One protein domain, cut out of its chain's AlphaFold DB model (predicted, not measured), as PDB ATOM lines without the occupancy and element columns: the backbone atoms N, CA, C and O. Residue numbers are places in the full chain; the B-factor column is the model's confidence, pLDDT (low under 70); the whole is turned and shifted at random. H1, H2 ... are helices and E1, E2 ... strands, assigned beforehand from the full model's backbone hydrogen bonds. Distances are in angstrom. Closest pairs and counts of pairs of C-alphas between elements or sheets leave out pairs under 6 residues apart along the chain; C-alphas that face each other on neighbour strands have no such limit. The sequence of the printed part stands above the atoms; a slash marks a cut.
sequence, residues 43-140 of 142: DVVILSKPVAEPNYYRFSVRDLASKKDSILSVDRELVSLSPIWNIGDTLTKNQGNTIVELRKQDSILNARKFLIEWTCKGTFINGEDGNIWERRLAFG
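Overview. This is residues 43 to 140 of the 142 residues of an uncharacterized protein of Sphingobacterium sp. DR205 (UniProt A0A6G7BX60). A single seven-stranded sheet, strongly twisted, curls like part of a barrel that stays open, its two edge strands E3 and E7 apart. The small helix H1 sits at the end of E3, the link from H1 to E4 passes over the open side, and H2 packs at the E7 edge, at the end of the printed part. The 98 printed residues hold two named helices and seven named strands, in the order E1 E2 E3 H1 E4 E5 E6 E7 H2. The sheet's order is E3, E2, E1, E4, E5, E6, E7, antiparallel throughout, and the class is mixed, helices and strands. The whole is compact, with a radius of gyration of the C-alphas of 13.3 A and spans of 37 by 35 by 27 A.

Along the chain. E1 is residues 43 to 46, 10.1 A long, beginning at C-alpha 43 (-5.938, -8.572, -14.451). E2 is residues 56 to 63, 19.4 A, and bends by 66 degrees at residue 60. E3 is residues 69 to 75, 19.7 A, and H1 is residues 76 to 79, 4.9 A. E4 is residues 90 to 93, 10.2 A, and E5 is residues 99 to 103, 13.0 A. E6 is residues 113 to 119, 19.4 A, and E7 is residues 122 to 125, 10.4 A. H2 is residues 130 to 138, 12.4 A, ending at C-alpha 138 (20.455, -10.896, -7.193).

Arrangement. E1, E2 and E3 form a meander, each strand the antiparallel neighbour of the one before, and E4, E5, E6 and E7 form another. In the hairpin of E1 and E2, N 45 and O 62 are 2.8 A apart, within hydrogen-bond range. In the hairpin of E2 and E3, N 61 and O 70 are 2.9 A apart. E1 also pairs with E4, N 44 to O 91 at 2.9 A. Within hydrogen-bond range are also N 92 and O 101 across the hairpin of E4 and E5, 2.9 A apart, N 100 and O 116 across the hairpin of E5 and E6, 2.8 A apart, and N 117 and O 124 across the hairpin of E6 and E7, 2.8 A apart. H1 is on the sheet and at the sheet's level, its height 0.4 A; the closest C-alphas of E2 and H1 are those of Tyr 56 and Arg 76, 4.5 A. H2 is on the sheet at a height of 5.2 A, over none of the strands; the closest C-alphas of E7 and H2 are those of Phe 124 and Gly 130, 4.9 A. In H2 every O i to N i+4 pair is within hydrogen-bond range; H1 is too short for such a pair.

Size, cuts and confidence. The two C-alphas farthest apart are those of Ser 66 and Phe 139, 38.4 A. The printed part has no cut and no long link. The mean pLDDT of the printed part is 82.3, and residues 76 to 82, 106 to 111 and 138 to 140 are under 70.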
ATOM      1  N   ASP A  43      -6.465  -9.422 -13.382       93.88
ATOM      2  CA  ASP A  43      -5.938  -8.572 -14.451       93.88
ATOM      3  C   ASP A  43      -5.751  -7.157 -13.902       93.88
ATOM      4  O   ASP A  43      -6.701  -6.381 -13.772       93.88
ATOM      5  N   VAL A  44      -4.536  -6.865 -13.438       94.06
ATOM      6  CA  VAL A  44      -4.296  -5.753 -12.516       94.06
ATOM      7  C   VAL A  44      -2.991  -5.012 -12.783       94.06
ATOM      8  O   VAL A  44      -2.019  -5.583 -13.272       94.06
ATOM      9  N   VAL A  45      -2.945  -3.742 -12.380       94.44
ATOM     10  CA  VAL A  45      -1.721  -2.930 -12.299       94.44
ATOM     11  C   VAL A  45      -1.270  -2.827 -10.851       94.44
ATOM     12  O   VAL A  45      -2.083  -2.587  -9.960       94.44
ATOM     13  N   ILE A  46       0.029  -2.972 -10.607       92.81
ATOM     14  CA  ILE A  46       0.614  -2.890  -9.268       92.81
ATOM     15  C   ILE A  46       0.742  -1.427  -8.834       92.81
ATOM     16  O   ILE A  46       1.393  -0.627  -9.506       92.81
ATOM     17  N   LEU A  47       0.168  -1.082  -7.680       94.88
ATOM     18  CA  LEU A  47       0.216   0.272  -7.111       94.88
ATOM     19  C   LEU A  47       1.194   0.397  -5.938       94.88
ATOM     20  O   LEU A  47       1.642   1.498  -5.628       94.88
ATOM     21  N   SER A  48       1.536  -0.712  -5.282       92.62
ATOM     22  CA  SER A  48       2.479  -0.725  -4.163       92.62
ATOM     23  C   SER A  48       3.470  -1.872  -4.274       92.62
ATOM     24  O   SER A  48       3.211  -2.887  -4.919       92.62
ATOM     25  N   LYS A  49       4.605  -1.747  -3.583       87.62
ATOM     26  CA  LYS A  49       5.510  -2.884  -3.416       87.62
ATOM     27  C   LYS A  49       4.827  -4.010  -2.613       87.62
ATOM     28  O   LYS A  49       4.058  -3.702  -1.699       87.62
ATOM     29  N   PRO A  50       5.093  -5.288  -2.942       84.00
ATOM     30  CA  PRO A  50       4.630  -6.440  -2.171       84.00
ATOM     31  C   PRO A  50       5.154  -6.415  -0.736       84.00
ATOM     32  O   PRO A  50       6.356  -6.278  -0.516       84.00
ATOM     33  N   VAL A  51       4.253  -6.581   0.231       86.44
ATOM     34  CA  VAL A  51       4.577  -6.741   1.655       86.44
ATOM     35  C   VAL A  51       4.415  -8.207   2.027       86.44
ATOM     36  O   VAL A  51       3.387  -8.810   1.724       86.44
ATOM     37  N   ALA A  52       5.433  -8.781   2.662       83.81
ATOM     38  CA  ALA A  52       5.418 -10.175   3.085       83.81
ATOM     39  C   ALA A  52       4.590 -10.351   4.370       83.81
ATOM     40  O   ALA A  52       4.886  -9.733   5.388       83.81
ATOM     41  N   GLU A  53       3.606 -11.245   4.332       85.19
ATOM     42  CA  GLU A  53       2.802 -11.717   5.468       85.19
ATOM     43  C   GLU A  53       3.192 -13.176   5.783       85.19
ATOM     44  O   GLU A  53       3.907 -13.789   4.984       85.19
ATOM     45  N   PRO A  54       2.783 -13.795   6.908       82.94
ATOM     46  CA  PRO A  54       3.240 -15.144   7.268       82.94
ATOM     47  C   PRO A  54       3.063 -16.203   6.165       82.94
ATOM     48  O   PRO A  54       3.983 -16.977   5.929       82.94
ATOM     49  N   ASN A  55       1.946 -16.167   5.425       79.69
ATOM     50  CA  ASN A  55       1.601 -17.182   4.413       79.69
ATOM     51  C   ASN A  55       1.357 -16.619   3.004       79.69
ATOM     52  O   ASN A  55       1.166 -17.375   2.061       79.69
ATOM     53  N   TYR A  56       1.355 -15.300   2.836       84.50
ATOM     54  CA  TYR A  56       1.075 -14.658   1.552       84.50
ATOM     55  C   TYR A  56       1.844 -13.345   1.427       84.50
ATOM     56  O   TYR A  56       2.497 -12.897   2.365       84.50
ATOM     57  N   TYR A  57       1.773 -12.722   0.263       83.50
ATOM     58  CA  TYR A  57       2.168 -11.343   0.047       83.50
ATOM     59  C   TYR A  57       0.946 -10.512  -0.263       83.50
ATOM     60  O   TYR A  57       0.006 -10.973  -0.912       83.50
ATOM     61  N   ARG A  58       0.981  -9.269   0.199       88.44
ATOM     62  CA  ARG A  58      -0.113  -8.321   0.062       88.44
ATOM     63  C   ARG A  58       0.375  -7.070  -0.644       88.44
ATOM     64  O   ARG A  58       1.415  -6.521  -0.282       88.44
ATOM     65  N   PHE A  59      -0.369  -6.613  -1.642       90.38
ATOM     66  CA  PHE A  59      -0.082  -5.355  -2.326       90.38
ATOM     67  C   PHE A  59      -1.354  -4.703  -2.852       90.38
ATOM     68  O   PHE A  59      -2.355  -5.365  -3.134       90.38
ATOM     69  N   SER A  60      -1.304  -3.380  -2.954       94.94
ATOM     70  CA  SER A  60      -2.345  -2.587  -3.584       94.94
ATOM     71  C   SER A  60      -2.246  -2.725  -5.093       94.94
ATOM     72  O   SER A  60      -1.160  -2.632  -5.676       94.94
ATOM     73  N   VAL A  61      -3.395  -2.918  -5.723       95.06
ATOM     74  CA  VAL A  61      -3.519  -3.079  -7.165       95.06
ATOM     75  C   VAL A  61      -4.698  -2.278  -7.693       95.06
ATOM     76  O   VAL A  61      -5.619  -1.956  -6.947       95.06
ATOM     77  N   ARG A  62      -4.684  -1.983  -8.990       96.75
ATOM     78  CA  ARG A  62      -5.836  -1.468  -9.730       96.75
ATOM     79  C   ARG A  62      -6.313  -2.522 -10.705       96.75
ATOM     80  O   ARG A  62      -5.549  -2.923 -11.579       96.75
ATOM     81  N   ASP A  63      -7.569  -2.922 -10.592       94.94
ATOM     82  CA  ASP A  63      -8.203  -3.790 -11.579       94.94
ATOM     83  C   ASP A  63      -8.318  -3.070 -12.930       94.94
ATOM     84  O   ASP A  63      -8.777  -1.924 -13.016       94.94
ATOM     85  N   LEU A  64      -7.857  -3.722 -13.998       92.50
ATOM     86  CA  LEU A  64      -7.772  -3.097 -15.314       92.50
ATOM     87  C   LEU A  64      -9.137  -2.885 -15.965       92.50
ATOM     88  O   LEU A  64      -9.290  -1.908 -16.703       92.50
ATOM     89  N   ALA A  65     -10.120  -3.740 -15.681       91.88
ATOM     90  CA  ALA A  65     -11.452  -3.655 -16.269       91.88
ATOM     91  C   ALA A  65     -12.323  -2.609 -15.556       91.88
ATOM     92  O   ALA A  65     -12.843  -1.684 -16.175       91.88
ATOM     93  N   SER A  66     -12.448  -2.730 -14.238       94.19
ATOM     94  CA  SER A  66     -13.314  -1.907 -13.390       94.19
ATOM     95  C   SER A  66     -12.673  -0.600 -12.926       94.19
ATOM     96  O   SER A  66     -13.378   0.266 -12.410       94.19
ATOM     97  N   LYS A  67     -11.349  -0.453 -13.084       95.25
ATOM     98  CA  LYS A  67     -10.550   0.692 -12.603       95.25
ATOM     99  C   LYS A  67     -10.618   0.910 -11.090       95.25
ATOM    100  O   LYS A  67     -10.264   1.987 -10.616       95.25
ATOM    101  N   LYS A  68     -11.064  -0.094 -10.333       96.75
ATOM    102  CA  LYS A  68     -11.136  -0.031  -8.873       96.75
ATOM    103  C   LYS A  68      -9.813  -0.450  -8.257       96.75
ATOM    104  O   LYS A  68      -9.206  -1.437  -8.674       96.75
ATOM    105  N   ASP A  69      -9.418   0.287  -7.228       97.56
ATOM    106  CA  ASP A  69      -8.267  -0.063  -6.409       97.56
ATOM    107  C   ASP A  69      -8.691  -1.113  -5.379       97.56
ATOM    108  O   ASP A  69      -9.770  -1.034  -4.783       97.56
ATOM    109  N   SER A  70      -7.855  -2.124  -5.188       95.00
ATOM    110  CA  SER A  70      -8.095  -3.216  -4.253       95.00
ATOM    111  C   SER A  70      -6.786  -3.710  -3.648       95.00
ATOM    112  O   SER A  70      -5.691  -3.253  -3.989       95.00
ATOM    113  N   ILE A  71      -6.904  -4.631  -2.697       92.94
ATOM    114  CA  ILE A  71      -5.765  -5.356  -2.148       92.94
ATOM    115  C   ILE A  71      -5.789  -6.763  -2.726       92.94
ATOM    116  O   ILE A  71      -6.786  -7.471  -2.586       92.94
ATOM    117  N   LEU A  72      -4.675  -7.162  -3.335       88.75
ATOM    118  CA  LEU A  72      -4.457  -8.526  -3.785       88.75
ATOM    119  C   LEU A  72      -3.570  -9.254  -2.772       88.75
ATOM    120  O   LEU A  72      -2.509  -8.754  -2.385       88.75
ATOM    121  N   SER A  73      -4.023 -10.436  -2.360       87.31
ATOM    122  CA  SER A  73      -3.254 -11.375  -1.549       87.31
ATOM    123  C   SER A  73      -2.872 -12.569  -2.406       87.31
ATOM    124  O   SER A  73      -3.725 -13.183  -3.042       87.31
ATOM    125  N   VAL A  74      -1.586 -12.883  -2.419       79.62
ATOM    126  CA  VAL A  74      -1.002 -13.904  -3.284       79.62
ATOM    127  C   VAL A  74      -0.161 -14.823  -2.402       79.62
ATOM    128  O   VAL A  74       0.711 -14.334  -1.692       79.62
ATOM    129  N   ASP A  75      -0.461 -16.121  -2.384       78.44
ATOM    130  CA  ASP A  75       0.235 -17.127  -1.562       78.44
ATOM    131  C   ASP A  75       1.771 -17.025  -1.665       78.44
ATOM    132  O   ASP A  75       2.296 -16.650  -2.707       78.44
ATOM    133  N   ARG A  76       2.528 -17.332  -0.607       69.38
ATOM    134  CA  ARG A  76       4.001 -17.246  -0.661       69.38
ATOM    135  C   ARG A  76       4.618 -18.130  -1.742       69.38
ATOM    136  O   ARG A  76       5.637 -17.742  -2.310       69.38
ATOM    137  N   GLU A  77       4.020 -19.276  -2.049       63.41
ATOM    138  CA  GLU A  77       4.507 -20.169  -3.103       63.41
ATOM    139  C   GLU A  77       4.380 -19.542  -4.504       63.41
ATOM    140  O   GLU A  77       5.206 -19.799  -5.380       63.41
ATOM    141  N   LEU A  78       3.430 -18.618  -4.696       62.00
ATOM    142  CA  LEU A  78       3.309 -17.796  -5.912       62.00
ATOM    143  C   LEU A  78       4.410 -16.730  -6.024       62.00
ATOM    144  O   LEU A  78       4.526 -16.064  -7.054       62.00
ATOM    145  N   VAL A  79       5.183 -16.525  -4.954       53.81
ATOM    146  CA  VAL A  79       5.928 -15.295  -4.687       53.81
ATOM    147  C   VAL A  79       7.440 -15.507  -4.529       53.81
ATOM    148  O   VAL A  79       8.184 -14.584  -4.194       53.81
ATOM    149  N   SER A  80       7.982 -16.646  -4.952       58.53
ATOM    150  CA  SER A  80       9.428 -16.655  -5.244       58.53
ATOM    151  C   SER A  80       9.800 -15.487  -6.207       58.53
ATOM    152  O   SER A  80      10.860 -14.873  -6.132       58.53
ATOM    153  N   LEU A  81       8.807 -15.014  -6.977       63.72
ATOM    154  CA  LEU A  81       8.931 -13.970  -7.982       63.72
ATOM    155  C   LEU A  81       8.389 -12.578  -7.614       63.72
ATOM    156  O   LEU A  81       8.585 -11.664  -8.409       63.72
ATOM    157  N   SER A  82       7.770 -12.317  -6.450       66.75
ATOM    158  CA  SER A  82       7.361 -10.919  -6.166       66.75
ATOM    159  C   SER A  82       8.492  -9.901  -6.057       66.75
ATOM    160  O   SER A  82       8.208  -8.722  -6.284       66.75
ATOM    161  N   PRO A  83       9.751 -10.257  -5.723       70.56
ATOM    162  CA  PRO A  83      10.844  -9.287  -5.762       70.56
ATOM    163  C   PRO A  83      11.002  -8.611  -7.132       70.56
ATOM    164  O   PRO A  83      11.528  -7.504  -7.225       70.56
ATOM    165  N   ILE A  84      10.510  -9.255  -8.194       76.69
ATOM    166  CA  ILE A  84      10.659  -8.839  -9.593       76.69
ATOM    167  C   ILE A  84       9.496  -7.937 -10.038       76.69
ATOM    168  O   ILE A  84       9.538  -7.341 -11.121       76.69
ATOM    169  N   TRP A  85       8.466  -7.813  -9.199       83.44
ATOM    170  CA  TRP A  85       7.297  -6.974  -9.416       83.44
ATOM    171  C   TRP A  85       7.568  -5.532  -8.968       83.44
ATOM    172  O   TRP A  85       8.017  -5.242  -7.850       83.44
ATOM    173  N   ASN A  86       7.295  -4.591  -9.863       84.94
ATOM    174  CA  ASN A  86       7.459  -3.162  -9.653       84.94
ATOM    175  C   ASN A  86       6.111  -2.452  -9.718       84.94
ATOM    176  O   ASN A  86       5.173  -2.907 -10.364       84.94
ATOM    177  N   ILE A  87       6.049  -1.304  -9.045       90.50
ATOM    178  CA  ILE A  87       4.937  -0.367  -9.193       90.50
ATOM    179  C   ILE A  87       4.826  -0.007 -10.678       90.50
ATOM    180  O   ILE A  87       5.843   0.276 -11.309       90.50
ATOM    181  N   GLY A  88       3.607  -0.053 -11.212       90.19
ATOM    182  CA  GLY A  88       3.322   0.199 -12.624       90.19
ATOM    183  C   GLY A  88       3.281  -1.048 -13.510       90.19
ATOM    184  O   GLY A  88       2.676  -1.016 -14.582       90.19
ATOM    185  N   ASP A  89       3.848  -2.174 -13.065       89.69
ATOM    186  CA  ASP A  89       3.760  -3.421 -13.821       89.69
ATOM    187  C   ASP A  89       2.314  -3.922 -13.909       89.69
ATOM    188  O   ASP A  89       1.507  -3.734 -12.994       89.69
ATOM    189  N   THR A  90       2.008  -4.621 -15.001       91.88
ATOM    190  CA  THR A  90       0.725  -5.307 -15.185       91.88
ATOM    191  C   THR A  90       0.884  -6.804 -14.967       91.88
ATOM    192  O   THR A  90       1.781  -7.422 -15.545       91.88
ATOM    193  N   LEU A  91      -0.009  -7.377 -14.165       90.62
ATOM    194  CA  LEU A  91      -0.126  -8.802 -13.893       90.62
ATOM    195  C   LEU A  91      -1.458  -9.314 -14.438       90.62
ATOM    196  O   LEU A  91      -2.518  -8.857 -14.009       90.62
ATOM    197  N   THR A  92      -1.401 -10.303 -15.326       91.44
ATOM    198  CA  THR A  92      -2.592 -10.929 -15.911       91.44
ATOM    199  C   THR A  92      -2.544 -12.441 -15.722       91.44
ATOM    200  O   THR A  92      -1.542 -13.098 -16.015       91.44
ATOM    201  N   LYS A  93      -3.656 -13.005 -15.255       90.38
ATOM    202  CA  LYS A  93      -3.881 -14.435 -15.086       90.38
ATOM    203  C   LYS A  93      -5.336 -14.777 -15.356       90.38
ATOM    204  O   LYS A  93      -6.224 -14.257 -14.687       90.38
ATOM    205  N   ASN A  94      -5.565 -15.736 -16.248       90.25
ATOM    206  CA  ASN A  94      -6.891 -16.312 -16.459       90.25
ATOM    207  C   ASN A  94      -7.110 -17.536 -15.562       90.25
ATOM    208  O   ASN A  94      -6.168 -18.282 -15.261       90.25
ATOM    209  N   GLN A  95      -8.367 -17.760 -15.185       90.62
ATOM    210  CA  GLN A  95      -8.789 -18.993 -14.528       90.62
ATOM    211  C   GLN A  95      -8.506 -20.204 -15.436       90.62
ATOM    212  O   GLN A  95      -8.597 -20.117 -16.660       90.62
ATOM    213  N   GLY A  96      -8.122 -21.330 -14.840       87.31
ATOM    214  CA  GLY A  96      -7.767 -22.575 -15.528       87.31
ATOM    215  C   GLY A  96      -6.330 -22.631 -16.059       87.31
ATOM    216  O   GLY A  96      -5.812 -23.727 -16.280       87.31
ATOM    217  N   ASN A  97      -5.656 -21.485 -16.200       85.94
ATOM    218  CA  ASN A  97      -4.273 -21.417 -16.667       85.94
ATOM    219  C   ASN A  97      -3.286 -21.444 -15.497       85.94
ATOM    220  O   ASN A  97      -3.509 -20.805 -14.470       85.94
ATOM    221  N   THR A  98      -2.146 -22.106 -15.681       85.81
ATOM    222  CA  THR A  98      -1.005 -22.060 -14.748       85.81
ATOM    223  C   THR A  98       0.028 -21.000 -15.132       85.81
ATOM    224  O   THR A  98       1.117 -20.974 -14.570       85.81
ATOM    225  N   ILE A  99      -0.295 -20.147 -16.106       88.69
ATOM    226  CA  ILE A  99       0.606 -19.119 -16.622       88.69
ATOM    227  C   ILE A  99       0.134 -17.748 -16.143       88.69
ATOM    228  O   ILE A  99      -1.020 -17.375 -16.374       88.69
ATOM    229  N   VAL A 100       1.041 -16.997 -15.522       88.38
ATOM    230  CA  VAL A 100       0.921 -15.556 -15.301       88.38
ATOM    231  C   VAL A 100       1.747 -14.798 -16.316       88.38
ATOM    232  O   VAL A 100       2.898 -15.128 -16.597       88.38
ATOM    233  N   GLU A 101       1.152 -13.736 -16.831       90.00
ATOM    234  CA  GLU A 101       1.818 -12.765 -17.673       90.00
ATOM    235  C   GLU A 101       2.159 -11.519 -16.856       90.00
ATOM    236  O   GLU A 101       1.273 -10.858 -16.314       90.00
ATOM    237  N   LEU A 102       3.450 -11.190 -16.791       89.00
ATOM    238  CA  LEU A 102       3.955  -9.943 -16.224       89.00
ATOM    239  C   LEU A 102       4.445  -9.042 -17.360       89.00
ATOM    240  O   LEU A 102       5.345  -9.419 -18.117       89.00
ATOM    241  N   ARG A 103       3.886  -7.834 -17.461       90.06
ATOM    242  CA  ARG A 103       4.333  -6.789 -18.393       90.06
ATOM    243  C   ARG A 103       4.995  -5.662 -17.610       90.06
ATOM    244  O   ARG A 103       4.351  -5.058 -16.753       90.06
ATOM    245  N   LYS A 104       6.264  -5.377 -17.914       86.38
ATOM    246  CA  LYS A 104       7.015  -4.289 -17.271       86.38
ATOM    247  C   LYS A 104       6.679  -2.936 -17.889       86.38
ATOM    248  O   LYS A 104       6.684  -2.814 -19.115       86.38
ATOM    249  N   GLN A 105       6.459  -1.932 -17.044       72.62
ATOM    250  CA  GLN A 105       6.350  -0.543 -17.490       72.62
ATOM    251  C   GLN A 105       7.753   0.023 -17.783       72.62
ATOM    252  O   GLN A 105       8.657  -0.115 -16.966       72.62
ATOM    253  N   ASP A 106       7.924   0.611 -18.970       62.59
ATOM    254  CA  ASP A 106       9.095   1.376 -19.429       62.59
ATOM    255  C   ASP A 106      10.479   0.713 -19.323       62.59
ATOM    256  O   ASP A 106      11.283   0.969 -18.432       62.59
ATOM    257  N   SER A 107      10.841  -0.027 -20.371       53.53
ATOM    258  CA  SER A 107      12.245  -0.154 -20.778       53.53
ATOM    259  C   SER A 107      12.353   0.257 -22.250       53.53
ATOM    260  O   SER A 107      12.505  -0.571 -23.142       53.53
ATOM    261  N   ILE A 108      12.166   1.558 -22.480       51.53
ATOM    262  CA  ILE A 108      12.581   2.403 -23.619       51.53
ATOM    263  C   ILE A 108      12.156   1.996 -25.053       51.53
ATOM    264  O   ILE A 108      11.859   2.899 -25.821       51.53
ATOM    265  N   LEU A 109      12.045   0.722 -25.455       43.91
ATOM    266  CA  LEU A 109      11.705   0.324 -26.836       43.91
ATOM    267  C   LEU A 109      10.988  -1.034 -27.001       43.91
ATOM    268  O   LEU A 109      10.866  -1.498 -28.126       43.91
ATOM    269  N   ASN A 110      10.513  -1.685 -25.936       50.62
ATOM    270  CA  ASN A 110       9.544  -2.796 -25.981       50.62
ATOM    271  C   ASN A 110       9.168  -3.155 -24.536       50.62
ATOM    272  O   ASN A 110      10.055  -3.391 -23.715       50.62
ATOM    273  N   ALA A 111       7.876  -3.212 -24.204       64.75
ATOM    274  CA  ALA A 111       7.440  -3.716 -22.902       64.75
ATOM    275  C   ALA A 111       7.966  -5.153 -22.728       64.75
ATOM    276  O   ALA A 111       7.605  -6.050 -23.494       64.75
ATOM    277  N   ARG A 112       8.858  -5.385 -21.756       80.88
ATOM    278  CA  ARG A 112       9.390  -6.730 -21.506       80.88
ATOM    279  C   ARG A 112       8.264  -7.579 -20.920       80.88
ATOM    280  O   ARG A 112       7.691  -7.229 -19.887       80.88
ATOM    281  N   LYS A 113       7.943  -8.671 -21.610       86.75
ATOM    282  CA  LYS A 113       6.954  -9.663 -21.192       86.75
ATOM    283  C   LYS A 113       7.666 -10.842 -20.539       86.75
ATOM    284  O   LYS A 113       8.618 -11.379 -21.105       86.75
ATOM    285  N   PHE A 114       7.178 -11.250 -19.375       86.62
ATOM    286  CA  PHE A 114       7.598 -12.468 -18.697       86.62
ATOM    287  C   PHE A 114       6.415 -13.423 -18.588       86.62
ATOM    288  O   PHE A 114       5.327 -13.026 -18.169       86.62
ATOM    289  N   LEU A 115       6.641 -14.673 -18.984       90.00
ATOM    290  CA  LEU A 115       5.711 -15.776 -18.796       90.00
ATOM    291  C   LEU A 115       6.166 -16.582 -17.588       90.00
ATOM    292  O   LEU A 115       7.252 -17.158 -17.609       90.00
ATOM    293  N   ILE A 116       5.346 -16.592 -16.547       87.56
ATOM    294  CA  ILE A 116       5.586 -17.319 -15.305       87.56
ATOM    295  C   ILE A 116       4.692 -18.554 -15.325       87.56
ATOM    296  O   ILE A 116       3.474 -18.409 -15.288       87.56
ATOM    297  N   GLU A 117       5.268 -19.748 -15.402       87.50
ATOM    298  CA  GLU A 117       4.539 -21.017 -15.474       87.50
ATOM    299  C   GLU A 117       4.721 -21.837 -14.192       87.50
ATOM    300  O   GLU A 117       5.848 -22.078 -13.759       87.50
ATOM    301  N   TRP A 118       3.617 -22.322 -13.618       83.56
ATOM    302  CA  TRP A 118       3.635 -23.263 -12.492       83.56
ATOM    303  C   TRP A 118       3.325 -24.686 -12.938       83.56
ATOM    304  O   TRP A 118       2.290 -24.965 -13.545       83.56
ATOM    305  N   THR A 119       4.209 -25.614 -12.585       82.75
ATOM    306  CA  THR A 119       4.092 -27.032 -12.945       82.75
ATOM    307  C   THR A 119       4.384 -27.923 -11.738       82.75
ATOM    308  O   THR A 119       4.896 -27.457 -10.723       82.75
ATOM    309  N   CYS A 120       4.174 -29.240 -11.865       80.62
ATOM    310  CA  CYS A 120       4.632 -30.205 -10.852       80.62
ATOM    311  C   CYS A 120       6.144 -30.163 -10.583       80.62
ATOM    312  O   CYS A 120       6.598 -30.717  -9.586       80.62
ATOM    313  N   LYS A 121       6.933 -29.600 -11.506       79.12
ATOM    314  CA  LYS A 121       8.394 -29.529 -11.407       79.12
ATOM    315  C   LYS A 121       8.875 -28.236 -10.744       79.12
ATOM    316  O   LYS A 121      10.067 -28.109 -10.506       79.12
ATOM    317  N   GLY A 122       7.963 -27.305 -10.461       78.69
ATOM    318  CA  GLY A 122       8.262 -25.984  -9.921       78.69
ATOM    319  C   GLY A 122       7.811 -24.854 -10.843       78.69
ATOM    320  O   GLY A 122       7.002 -25.053 -11.759       78.69
ATOM    321  N   THR A 123       8.345 -23.668 -10.560       82.00
ATOM    322  CA  THR A 123       8.051 -22.410 -11.254       82.00
ATOM    323  C   THR A 123       9.096 -22.132 -12.329       82.00
ATOM    324  O   THR A 123      10.294 -22.254 -12.069       82.00
ATOM    325  N   PHE A 124       8.653 -21.702 -13.508       86.19
ATOM    326  CA  PHE A 124       9.514 -21.332 -14.630       86.19
ATOM    327  C   PHE A 124       9.226 -19.902 -15.088       86.19
ATOM    328  O   PHE A 124       8.067 -19.506 -15.165       86.19
ATOM    329  N   ILE A 125      10.260 -19.137 -15.432       86.69
ATOM    330  CA  ILE A 125      10.142 -17.808 -16.042       86.69
ATOM    331  C   ILE A 125      10.741 -17.870 -17.435       86.69
ATOM    332  O   ILE A 125      11.928 -18.138 -17.592       86.69
ATOM    333  N   ASN A 126       9.929 -17.608 -18.458       88.00
ATOM    334  CA  ASN A 126      10.343 -17.707 -19.859       88.00
ATOM    335  C   ASN A 126      11.020 -19.061 -20.183       88.00
ATOM    336  O   ASN A 126      11.966 -19.114 -20.964       88.00
ATOM    337  N   GLY A 127      10.548 -20.148 -19.559       87.69
ATOM    338  CA  GLY A 127      11.090 -21.504 -19.722       87.69
ATOM    339  C   GLY A 127      12.325 -21.833 -18.871       87.69
ATOM    340  O   GLY A 127      12.777 -22.975 -18.891       87.69
ATOM    341  N   GLU A 128      12.860 -20.883 -18.104       87.94
ATOM    342  CA  GLU A 128      13.982 -21.104 -17.187       87.94
ATOM    343  C   GLU A 128      13.499 -21.351 -15.753       87.94
ATOM    344  O   GLU A 128      12.528 -20.742 -15.318       87.94
ATOM    345  N   ASP A 129      14.179 -22.226 -15.005       85.38
ATOM    346  CA  ASP A 129      13.872 -22.482 -13.589       85.38
ATOM    347  C   ASP A 129      13.898 -21.177 -12.775       85.38
ATOM    348  O   ASP A 129      14.888 -20.435 -12.790       85.38
ATOM    349  N   GLY A 130      12.813 -20.902 -12.045       78.88
ATOM    350  CA  GLY A 130      12.631 -19.661 -11.293       78.88
ATOM    351  C   GLY A 130      13.761 -19.377 -10.299       78.88
ATOM    352  O   GLY A 130      14.208 -18.237 -10.199       78.88
ATOM    353  N   ASN A 131      14.326 -20.406  -9.657       78.50
ATOM    354  CA  ASN A 131      15.431 -20.235  -8.706       78.50
ATOM    355  C   ASN A 131      16.742 -19.848  -9.405       78.50
ATOM    356  O   ASN A 131      17.612 -19.189  -8.827       78.50
ATOM    357  N   ILE A 132      16.958 -20.314 -10.639       81.88
ATOM    358  CA  ILE A 132      18.104 -19.886 -11.455       81.88
ATOM    359  C   ILE A 132      17.919 -18.420 -11.840       81.88
ATOM    360  O   ILE A 132      18.850 -17.622 -11.704       81.88
ATOM    361  N   TRP A 133      16.707 -18.065 -12.255       80.31
ATOM    362  CA  TRP A 133      16.367 -16.716 -12.676       80.31
ATOM    363  C   TRP A 133      16.515 -15.689 -11.537       80.31
ATOM    364  O   TRP A 133      17.188 -14.672 -11.702       80.31
ATOM    365  N   GLU A 134      15.982 -15.986 -10.349       73.00
ATOM    366  CA  GLU A 134      16.115 -15.155  -9.140       73.00
ATOM    367  C   GLU A 134      17.575 -14.921  -8.745       73.00
ATOM    368  O   GLU A 134      17.973 -13.794  -8.441       73.00
ATOM    369  N   ARG A 135      18.410 -15.967  -8.800       76.06
ATOM    370  CA  ARG A 135      19.846 -15.824  -8.529       76.06
ATOM    371  C   ARG A 135      20.492 -14.852  -9.504       76.06
ATOM    372  O   ARG A 135      21.223 -13.966  -9.073       76.06
ATOM    373  N   ARG A 136      20.189 -14.943 -10.800       75.06
ATOM    374  CA  ARG A 136      20.733 -13.994 -11.784       75.06
ATOM    375  C   ARG A 136      20.339 -12.549 -11.498       75.06
ATOM    376  O   ARG A 136      21.146 -11.659 -11.771       75.06
ATOM    377  N   LEU A 137      19.156 -12.314 -10.920       70.44
ATOM    378  CA  LEU A 137      18.690 -10.969 -10.573       70.44
ATOM    379  C   LEU A 137      19.495 -10.428  -9.403       70.44
ATOM    380  O   LEU A 137      19.966  -9.296  -9.460       70.44
ATOM    381  N   ALA A 138      19.675 -11.251  -8.369       67.12
ATOM    382  CA  ALA A 138      20.455 -10.896  -7.193       67.12
ATOM    383  C   ALA A 138      21.913 -10.547  -7.546       67.12
ATOM    384  O   ALA A 138      22.523  -9.718  -6.876       67.12
ATOM    385  N   PHE A 139      22.450 -11.142  -8.617       69.44
ATOM    386  CA  PHE A 139      23.816 -10.905  -9.093       69.44
ATOM    387  C   PHE A 139      23.918  -9.954 -10.301       69.44
ATOM    388  O   PHE A 139      25.017  -9.752 -10.808       69.44
ATOM    389  N   GLY A 140      22.811  -9.359 -10.769       57.25
ATOM    390  CA  GLY A 140      22.822  -8.352 -11.841       57.25
ATOM    391  C   GLY A 140      23.259  -8.862 -13.222       57.25
ATOM    392  O   GLY A 140      23.876  -8.122 -13.978       57.25
TER     393      GLY A 140